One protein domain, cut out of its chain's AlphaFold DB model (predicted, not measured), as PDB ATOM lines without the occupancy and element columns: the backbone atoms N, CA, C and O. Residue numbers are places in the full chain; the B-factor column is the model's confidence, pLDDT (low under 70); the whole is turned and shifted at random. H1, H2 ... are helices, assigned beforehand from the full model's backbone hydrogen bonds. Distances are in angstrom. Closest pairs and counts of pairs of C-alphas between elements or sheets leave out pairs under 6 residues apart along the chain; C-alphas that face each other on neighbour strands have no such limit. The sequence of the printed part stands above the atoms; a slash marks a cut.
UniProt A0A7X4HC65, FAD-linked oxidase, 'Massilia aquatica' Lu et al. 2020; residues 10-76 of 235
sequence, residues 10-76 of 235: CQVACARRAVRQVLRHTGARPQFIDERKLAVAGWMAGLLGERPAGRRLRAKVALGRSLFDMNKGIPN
ATOM      1  N   CYS A  10     162.736 135.263 142.614       97.44
ATOM      2  CA  CYS A  10     164.033 134.589 142.662       97.44
ATOM      3  C   CYS A  10     165.175 135.490 142.169       97.44
ATOM      4  O   CYS A  10     166.229 135.545 142.807       97.44
ATOM      5  N   GLN A  11     164.966 136.239 141.079       97.81
ATOM      6  CA  GLN A  11     165.960 137.183 140.551       97.81
ATOM      7  C   GLN A  11     166.259 138.296 141.559       97.81
ATOM      8  O   GLN A  11     167.421 138.549 141.880       97.81
ATOM      9  N   VAL A  12     165.218 138.905 142.135       96.88
ATOM     10  CA  VAL A  12     165.372 139.948 143.157       96.88
ATOM     11  C   VAL A  12     166.057 139.390 144.406       96.88
ATOM     12  O   VAL A  12     166.943 140.040 144.959       96.88
ATOM     13  N   ALA A  13     165.710 138.180 144.855       96.25
ATOM     14  CA  ALA A  13     166.372 137.542 145.993       96.25
ATOM     15  C   ALA A  13     167.874 137.316 145.739       96.25
ATOM     16  O   ALA A  13     168.696 137.628 146.607       96.25
ATOM     17  N   CYS A  14     168.236 136.844 144.543       97.81
ATOM     18  CA  CYS A  14     169.624 136.665 144.126       97.81
ATOM     19  C   CYS A  14     170.381 138.003 144.094       97.81
ATOM     20  O   CYS A  14     171.422 138.145 144.739       97.81
ATOM     21  N   ALA A  15     169.814 139.028 143.453       97.06
ATOM     22  CA  ALA A  15     170.422 140.353 143.373       97.06
ATOM     23  C   ALA A  15     170.619 140.990 144.762       97.06
ATOM     24  O   ALA A  15     171.681 141.535 145.059       97.06
ATOM     25  N   ARG A  16     169.646 140.849 145.675       96.25
ATOM     26  CA  ARG A  16     169.777 141.308 147.072       96.25
ATOM     27  C   ARG A  16     170.943 140.637 147.795       96.25
ATOM     28  O   ARG A  16     171.627 141.294 148.582       96.25
ATOM     29  N   ARG A  17     171.161 139.339 147.560       96.12
ATOM     30  CA  ARG A  17     172.296 138.593 148.121       96.12
ATOM     31  C   ARG A  17     173.617 139.110 147.556       96.12
ATOM     32  O   ARG A  17     174.511 139.396 148.348       96.12
ATOM     33  N   ALA A  18     173.708 139.295 146.241       96.38
ATOM     34  CA  ALA A  18     174.902 139.824 145.583       96.38
ATOM     35  C   ALA A  18     175.277 141.221 146.112       96.38
ATOM     36  O   ALA A  18     176.409 141.432 146.545       96.38
ATOM     37  N   VAL A  19     174.310 142.142 146.201       95.38
ATOM     38  CA  VAL A  19     174.524 143.496 146.745       95.38
ATOM     39  C   VAL A  19     175.045 143.450 148.183       95.38
ATOM     40  O   VAL A  19     176.014 144.127 148.515       95.38
ATOM     41  N   ARG A  20     174.440 142.627 149.052       95.25
ATOM     42  CA  ARG A  20     174.914 142.463 150.439       95.25
ATOM     43  C   ARG A  20     176.334 141.914 150.503       95.25
ATOM     44  O   ARG A  20     177.109 142.363 151.337       95.25
ATOM     45  N   GLN A  21     176.659 140.944 149.653       95.25
ATOM     46  CA  GLN A  21     177.976 140.318 149.630       95.25
ATOM     47  C   GLN A  21     179.070 141.302 149.211       95.25
ATOM     48  O   GLN A  21     180.124 141.315 149.840       95.25
ATOM     49  N   VAL A  22     178.822 142.134 148.197       94.31
ATOM     50  CA  VAL A  22     179.789 143.143 147.736       94.31
ATOM     51  C   VAL A  22     179.963 144.254 148.774       94.31
ATOM     52  O   VAL A  22     181.083 144.659 149.066       94.31
ATOM     53  N   LEU A  23     178.873 144.708 149.400       94.75
ATOM     54  CA  LEU A  23     178.912 145.800 150.380       94.75
ATOM     55  C   LEU A  23     179.377 145.381 151.783       94.75
ATOM     56  O   LEU A  23     179.595 146.246 152.628       94.75
ATOM     57  N   ARG A  24     179.548 144.082 152.064       93.38
ATOM     58  CA  ARG A  24     179.874 143.587 153.417       93.38
ATOM     59  C   ARG A  24     181.139 144.219 154.012       93.38
ATOM     60  O   ARG A  24     181.214 144.396 155.221       93.38
ATOM     61  N   HIS A  25     182.099 144.564 153.155       92.69
ATOM     62  CA  HIS A  25     183.415 145.078 153.543       92.69
ATOM     63  C   HIS A  25     183.481 146.604 153.616       92.69
ATOM     64  O   HIS A  25     184.468 147.146 154.094       92.69
ATOM     65  N   THR A  26     182.444 147.312 153.156       92.06
ATOM     66  CA  THR A  26     182.440 148.784 153.099       92.06
ATOM     67  C   THR A  26     181.797 149.429 154.329       92.06
ATOM     68  O   THR A  26     181.732 150.650 154.427       92.06
ATOM     69  N   GLY A  27     181.245 148.627 155.248       89.44
ATOM     70  CA  GLY A  27     180.440 149.110 156.376       89.44
ATOM     71  C   GLY A  27     179.041 149.611 155.983       89.44
ATOM     72  O   GLY A  27     178.227 149.916 156.860       89.44
ATOM     73  N   ALA A  28     178.714 149.656 154.686       91.44
ATOM     74  CA  ALA A  28     177.402 150.066 154.205       91.44
ATOM     75  C   ALA A  28     176.319 149.049 154.604       91.44
ATOM     76  O   ALA A  28     176.477 147.837 154.462       91.44
ATOM     77  N   ARG A  29     175.169 149.550 155.071       90.38
ATOM     78  CA  ARG A  29     174.025 148.722 155.488       90.38
ATOM     79  C   ARG A  29     172.885 148.840 154.471       90.38
ATOM     80  O   ARG A  29     172.040 149.723 154.627       90.38
ATOM     81  N   PRO A  30     172.828 147.981 153.434       91.81
ATOM     82  CA  PRO A  30     171.782 148.073 152.425       91.81
ATOM     83  C   PRO A  30     170.410 147.768 153.037       91.81
ATOM     84  O   PRO A  30     170.183 146.700 153.616       91.81
ATOM     85  N   GLN A  31     169.476 148.704 152.879       91.00
ATOM     86  CA  GLN A  31     168.079 148.539 153.266       91.00
ATOM     87  C   GLN A  31     167.239 148.244 152.027       91.00
ATOM     88  O   GLN A  31     167.263 148.992 151.058       91.00
ATOM     89  N   PHE A  32     166.484 147.147 152.071       92.00
ATOM     90  CA  PHE A  32     165.597 146.740 150.982       92.00
ATOM     91  C   PHE A  32     164.149 146.949 151.409       92.00
ATOM     92  O   PHE A  32     163.684 146.299 152.356       92.00
ATOM     93  N   ILE A  33     163.465 147.847 150.709       90.50
ATOM     94  CA  ILE A  33     162.082 148.244 150.960       90.50
ATOM     95  C   ILE A  33     161.215 147.700 149.822       90.50
ATOM     96  O   ILE A  33     161.612 147.752 148.663       90.50
ATOM     97  N   ASP A  34     160.053 147.161 150.176       91.19
ATOM     98  CA  ASP A  34     159.026 146.670 149.258       91.19
ATOM     99  C   ASP A  34     157.648 147.204 149.696       91.19
ATOM    100  O   ASP A  34     157.514 147.809 150.769       91.19
ATOM    101  N   GLU A  35     156.618 146.990 148.874       89.19
ATOM    102  CA  GLU A  35     155.259 147.478 149.152       89.19
ATOM    103  C   GLU A  35     154.689 146.923 150.460       89.19
ATOM    104  O   GLU A  35     154.055 147.658 151.219       89.19
ATOM    105  N   ARG A  36     154.960 145.649 150.771       91.06
ATOM    106  CA  ARG A  36     154.458 144.996 151.989       91.06
ATOM    107  C   ARG A  36     155.039 145.654 153.235       91.06
ATOM    108  O   ARG A  36     154.299 145.998 154.154       91.06
ATOM    109  N   LYS A  37     156.350 145.907 153.259       91.94
ATOM    110  CA  LYS A  37     157.013 146.617 154.362       91.94
ATOM    111  C   LYS A  37     156.493 148.038 154.519       91.94
ATOM    112  O   LYS A  37     156.289 148.472 155.649       91.94
ATOM    113  N   LEU A  38     156.256 148.756 153.419       92.44
ATOM    114  CA  LEU A  38     155.678 150.104 153.460       92.44
ATOM    115  C   LEU A  38     154.224 150.102 153.957       92.44
ATOM    116  O   LEU A  38     153.816 151.040 154.645       92.44
ATOM    117  N   ALA A  39     153.445 149.066 153.642       92.62
ATOM    118  CA  ALA A  39     152.086 148.889 154.145       92.62
ATOM    119  C   ALA A  39     152.077 148.625 155.657       92.62
ATOM    120  O   ALA A  39     151.428 149.359 156.400       92.62
ATOM    121  N   VAL A  40     152.872 147.659 156.125       93.31
ATOM    122  CA  VAL A  40     152.992 147.327 157.555       93.31
ATOM    123  C   VAL A  40     153.531 148.515 158.354       93.31
ATOM    124  O   VAL A  40     152.987 148.859 159.400       93.31
ATOM    125  N   ALA A  41     154.563 149.198 157.849       91.38
ATOM    126  CA  ALA A  41     155.091 150.401 158.486       91.38
ATOM    127  C   ALA A  41     154.057 151.531 158.545       91.38
ATOM    128  O   ALA A  41     153.993 152.235 159.550       91.38
ATOM    129  N   GLY A  42     153.227 151.687 157.509       91.19
ATOM    130  CA  GLY A  42     152.115 152.637 157.507       91.19
ATOM    131  C   GLY A  42     151.068 152.315 158.574       91.19
ATOM    132  O   GLY A  42     150.683 153.201 159.333       91.19
ATOM    133  N   TRP A  43     150.673 151.046 158.689       93.19
ATOM    134  CA  TRP A  43     149.743 150.585 159.722       93.19
ATOM    135  C   TRP A  43     150.284 150.829 161.138       93.19
ATOM    136  O   TRP A  43     149.605 151.446 161.959       93.19
ATOM    137  N   MET A  44     151.545 150.464 161.405       91.62
ATOM    138  CA  MET A  44     152.204 150.751 162.688       91.62
ATOM    139  C   MET A  44     152.265 152.253 162.981       91.62
ATOM    140  O   MET A  44     152.079 152.680 164.119       91.62
ATOM    141  N   ALA A  45     152.512 153.076 161.960       90.62
ATOM    142  CA  ALA A  45     152.525 154.523 162.115       90.62
ATOM    143  C   ALA A  45     151.140 155.075 162.486       90.62
ATOM    144  O   ALA A  45     151.070 156.060 163.218       90.62
ATOM    145  N   GLY A  46     150.061 154.444 162.013       89.62
ATOM    146  CA  GLY A  46     148.689 154.735 162.428       89.62
ATOM    147  C   GLY A  46     148.448 154.396 163.899       89.62
ATOM    148  O   GLY A  46     147.971 155.248 164.644       89.62
ATOM    149  N   LEU A  47     148.877 153.211 164.349       93.06
ATOM    150  CA  LEU A  47     148.753 152.790 165.752       93.06
ATOM    151  C   LEU A  47     149.504 153.701 166.729       93.06
ATOM    152  O   LEU A  47     149.032 153.970 167.830       93.06
ATOM    153  N   LEU A  48     150.677 154.194 166.330       91.12
ATOM    154  CA  LEU A  48     151.463 155.125 167.143       91.12
ATOM    155  C   LEU A  48     150.844 156.534 167.219       91.12
ATOM    156  O   LEU A  48     151.328 157.358 168.000       91.12
ATOM    157  N   GLY A  49     149.797 156.816 166.432       89.44
ATOM    158  CA  GLY A  49     149.039 158.065 166.462       89.44
ATOM    159  C   GLY A  49     149.914 159.310 166.299       89.44
ATOM    160  O   GLY A  49     150.953 159.287 165.636       89.44
ATOM    161  N   GLU A  50     149.529 160.418 166.926       91.00
ATOM    162  CA  GLU A  50     150.248 161.701 166.853       91.00
ATOM    163  C   GLU A  50     151.488 161.800 167.749       91.00
ATOM    164  O   GLU A  50     152.082 162.868 167.890       91.00
ATOM    165  N   ARG A  51     151.954 160.684 168.319       92.69
ATOM    166  CA  ARG A  51     153.206 160.672 169.085       92.69
ATOM    167  C   ARG A  51     154.388 161.044 168.176       92.69
ATOM    168  O   ARG A  51     154.369 160.710 166.987       92.69
ATOM    169  N   PRO A  52     155.470 161.646 168.708       91.06
ATOM    170  CA  PRO A  52     156.654 161.996 167.915       91.06
ATOM    171  C   PRO A  52     157.212 160.821 167.094       91.06
ATOM    172  O   PRO A  52     157.579 160.985 165.931       91.06
ATOM    173  N   ALA A  53     157.206 159.614 167.671       89.69
ATOM    174  CA  ALA A  53     157.597 158.384 166.983       89.69
ATOM    175  C   ALA A  53     156.664 158.035 165.808       89.69
ATOM    176  O   ALA A  53     157.149 157.692 164.728       89.69
ATOM    177  N   GLY A  54     155.346 158.178 165.989       90.12
ATOM    178  CA  GLY A  54     154.343 157.964 164.944       90.12
ATOM    179  C   GLY A  54     154.496 158.952 163.790       90.12
ATOM    180  O   GLY A  54     154.595 158.534 162.637       90.12
ATOM    181  N   ARG A  55     154.644 160.252 164.088       89.44
ATOM    182  CA  ARG A  55     154.897 161.294 163.074       89.44
ATOM    183  C   ARG A  55     156.173 161.026 162.277       89.44
ATOM    184  O   ARG A  55     156.163 161.082 161.048       89.44
ATOM    185  N   ARG A  56     157.268 160.668 162.959       89.69
ATOM    186  CA  ARG A  56     158.547 160.335 162.311       89.69
ATOM    187  C   ARG A  56     158.427 159.102 161.416       89.69
ATOM    188  O   ARG A  56     158.996 159.090 160.325       89.69
ATOM    189  N   LEU A  57     157.698 158.074 161.855       89.62
ATOM    190  CA  LEU A  57     157.471 156.874 161.053       89.62
ATOM    191  C   LEU A  57     156.601 157.182 159.830       89.62
ATOM    192  O   LEU A  57     156.975 156.784 158.729       89.62
ATOM    193  N   ARG A  58     155.519 157.959 159.980       90.19
ATOM    194  CA  ARG A  58     154.686 158.418 158.854       90.19
ATOM    195  C   ARG A  58     155.504 159.175 157.815       90.19
ATOM    196  O   ARG A  58     155.419 158.850 156.635       90.19
ATOM    197  N   ALA A  59     156.351 160.114 158.239       88.00
ATOM    198  CA  ALA A  59     157.221 160.862 157.331       88.00
ATOM    199  C   ALA A  59     158.186 159.942 156.557       88.00
ATOM    200  O   ALA A  59     158.339 160.084 155.344       88.00
ATOM    201  N   LYS A  60     158.789 158.954 157.236       88.31
ATOM    202  CA  LYS A  60     159.648 157.947 156.594       88.31
ATOM    203  C   LYS A  60     158.883 157.076 155.597       88.31
ATOM    204  O   LYS A  60     159.395 156.821 154.513       88.31
ATOM    205  N   VAL A  61     157.677 156.626 155.948       91.19
ATOM    206  CA  VAL A  61     156.823 155.822 155.059       91.19
ATOM    207  C   VAL A  61     156.408 156.630 153.834       91.19
ATOM    208  O   VAL A  61     156.483 156.108 152.727       91.19
ATOM    209  N   ALA A  62     156.027 157.896 154.009       88.56
ATOM    210  CA  ALA A  62     155.671 158.783 152.906       88.56
ATOM    211  C   ALA A  62     156.845 158.968 151.932       88.56
ATOM    212  O   ALA A  62     156.680 158.751 150.736       88.56
ATOM    213  N   LEU A  63     158.048 159.267 152.442       87.62
ATOM    214  CA  LEU A  63     159.253 159.365 151.613       87.62
ATOM    215  C   LEU A  63     159.585 158.035 150.921       87.62
ATOM    216  O   LEU A  63     159.893 158.017 149.731       87.62
ATOM    217  N   GLY A  64     159.498 156.920 151.651       89.31
ATOM    218  CA  GLY A  64     159.737 155.584 151.113       89.31
ATOM    219  C   GLY A  64     158.774 155.224 149.983       89.31
ATOM    220  O   GLY A  64     159.215 154.689 148.972       89.31
ATOM    221  N   ARG A  65     157.487 155.575 150.112       90.62
ATOM    222  CA  ARG A  65     156.482 155.414 149.050       90.62
ATOM    223  C   ARG A  65     156.805 156.276 147.840       90.62
ATOM    224  O   ARG A  65     156.874 155.738 146.747       90.62
ATOM    225  N   SER A  66     157.107 157.561 148.028       88.81
ATOM    226  CA  SER A  66     157.473 158.446 146.916       88.81
ATOM    227  C   SER A  66     158.708 157.961 146.151       88.81
ATOM    228  O   SER A  66     158.715 158.001 144.924       88.81
ATOM    229  N   LEU A  67     159.736 157.466 146.852       87.94
ATOM    230  CA  LEU A  67     160.912 156.854 146.222       87.94
ATOM    231  C   LEU A  67     160.554 155.560 145.486       87.94
ATOM    232  O   LEU A  67     161.040 155.323 144.383       87.94
ATOM    233  N   PHE A  68     159.717 154.714 146.084       90.31
ATOM    234  CA  PHE A  68     159.302 153.453 145.478       90.31
ATOM    235  C   PHE A  68     158.459 153.679 144.215       90.31
ATOM    236  O   PHE A  68     158.728 153.076 143.181       90.31
ATOM    237  N   ASP A  69     157.505 154.606 144.268       90.69
ATOM    238  CA  ASP A  69     156.666 155.001 143.137       90.69
ATOM    239  C   ASP A  69     157.493 155.645 142.019       90.69
ATOM    240  O   ASP A  69     157.313 155.284 140.858       90.69
ATOM    241  N   MET A  70     158.480 156.485 142.356       89.56
ATOM    242  CA  MET A  70     159.434 157.025 141.378       89.56
ATOM    243  C   MET A  70     160.166 155.907 140.622       89.56
ATOM    244  O   MET A  70     160.267 155.961 139.401       89.56
ATOM    245  N   ASN A  71     160.635 154.871 141.325       90.25
ATOM    246  CA  ASN A  71     161.300 153.728 140.688       90.25
ATOM    247  C   ASN A  71     160.326 152.853 139.872       90.25
ATOM    248  O   ASN A  71     160.747 152.157 138.959       90.25
ATOM    249  N   LYS A  72     159.016 152.916 140.131       91.12
ATOM    250  CA  LYS A  72     157.987 152.285 139.284       91.12
ATOM    251  C   LYS A  72     157.551 153.153 138.097       91.12
ATOM    252  O   LYS A  72     156.664 152.740 137.356       91.12
ATOM    253  N   GLY A  73     158.107 154.354 137.934       91.44
ATOM    254  CA  GLY A  73     157.644 155.310 136.925       91.44
ATOM    255  C   GLY A  73     156.263 155.900 137.230       91.44
ATOM    256  O   GLY A  73     155.607 156.415 136.330       91.44
ATOM    257  N   ILE A  74     155.807 155.832 138.485       91.50
ATOM    258  CA  ILE A  74     154.555 156.446 138.930       91.50
ATOM    259  C   ILE A  74     154.882 157.867 139.409       91.50
ATOM    260  O   ILE A  74     155.547 158.033 140.440       91.50
ATOM    261  N   PRO A  75     154.452 158.908 138.675       87.75
ATOM    262  CA  PRO A  75     154.797 160.277 139.011       87.75
ATOM    263  C   PRO A  75     154.200 160.666 140.361       87.75
ATOM    264  O   PRO A  75     153.037 160.404 140.663       87.75
ATOM    265  N   ASN A  76     155.003 161.348 141.171       84.88
ATOM    266  CA  ASN A  76     154.540 162.020 142.372       84.88
ATOM    267  C   ASN A  76     155.257 163.367 142.495       84.88
ATOM    268  O   ASN A  76     156.462 163.466 142.278       84.88
TER     269      ASN A  76
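This is residues 10 to 76 of the 235 residues of the protein "FAD-linked oxidase" of 'Massilia aquatica' Lu et al. 2020 (UniProt A0A7X4HC65). A helical hairpin of two helices, H2 and H3, lies side by side at one end of the domain, while a separate helix, H1, stands off at the other end and is joined to it by a long strand-less link. H1 packs on neither helix of the hairpin, and residues 10 to 15 and 21 to 27 stick out free. The printed part has 67 residues with three named helices, in the order H1, H2, H3, and no named strand; its class is all helix. It is loose, with a radius of gyration of the C-alphas of 14.6 A and spans of 40 by 29 by 19 A.

H1 covers residues 10 to 23 and is 20.2 A long from first to last C-alpha, beginning at C-alpha 10 at (164.033, 134.589, 142.662). H2 covers residues 35 to 47 and is 18.6 A long, with C-alpha 35 at (155.259, 147.478, 149.152). H3, the longest helix, covers residues 52 to 71 and is 28.8 A long, ending at C-alpha 71 at (161.300, 153.728, 140.688).

H2 and H3 form a helical hairpin. They touch, with 16 pairs of C-alphas within 8 A, and the closest C-alphas are those of Ala 45 and Gly 54, 4.8 A apart. Their lines stand at a shallow tilt of 22 degrees, and they run opposite ways. H1 is apart from H2 and from H3, with no C-alpha within 8 A of either. In H1, H2 and H3 every O i to N i+4 pair is within hydrogen-bond range.

The two C-alphas farthest apart are those of Val 22 and Glu 50, 39.8 A. The printed part has no cut. The link from H1 to H2, with 11 residues between them, is long; the link from H2 to H3, with 4, is tight. The mean pLDDT of the printed part is 91.7, and no printed residue is under 70.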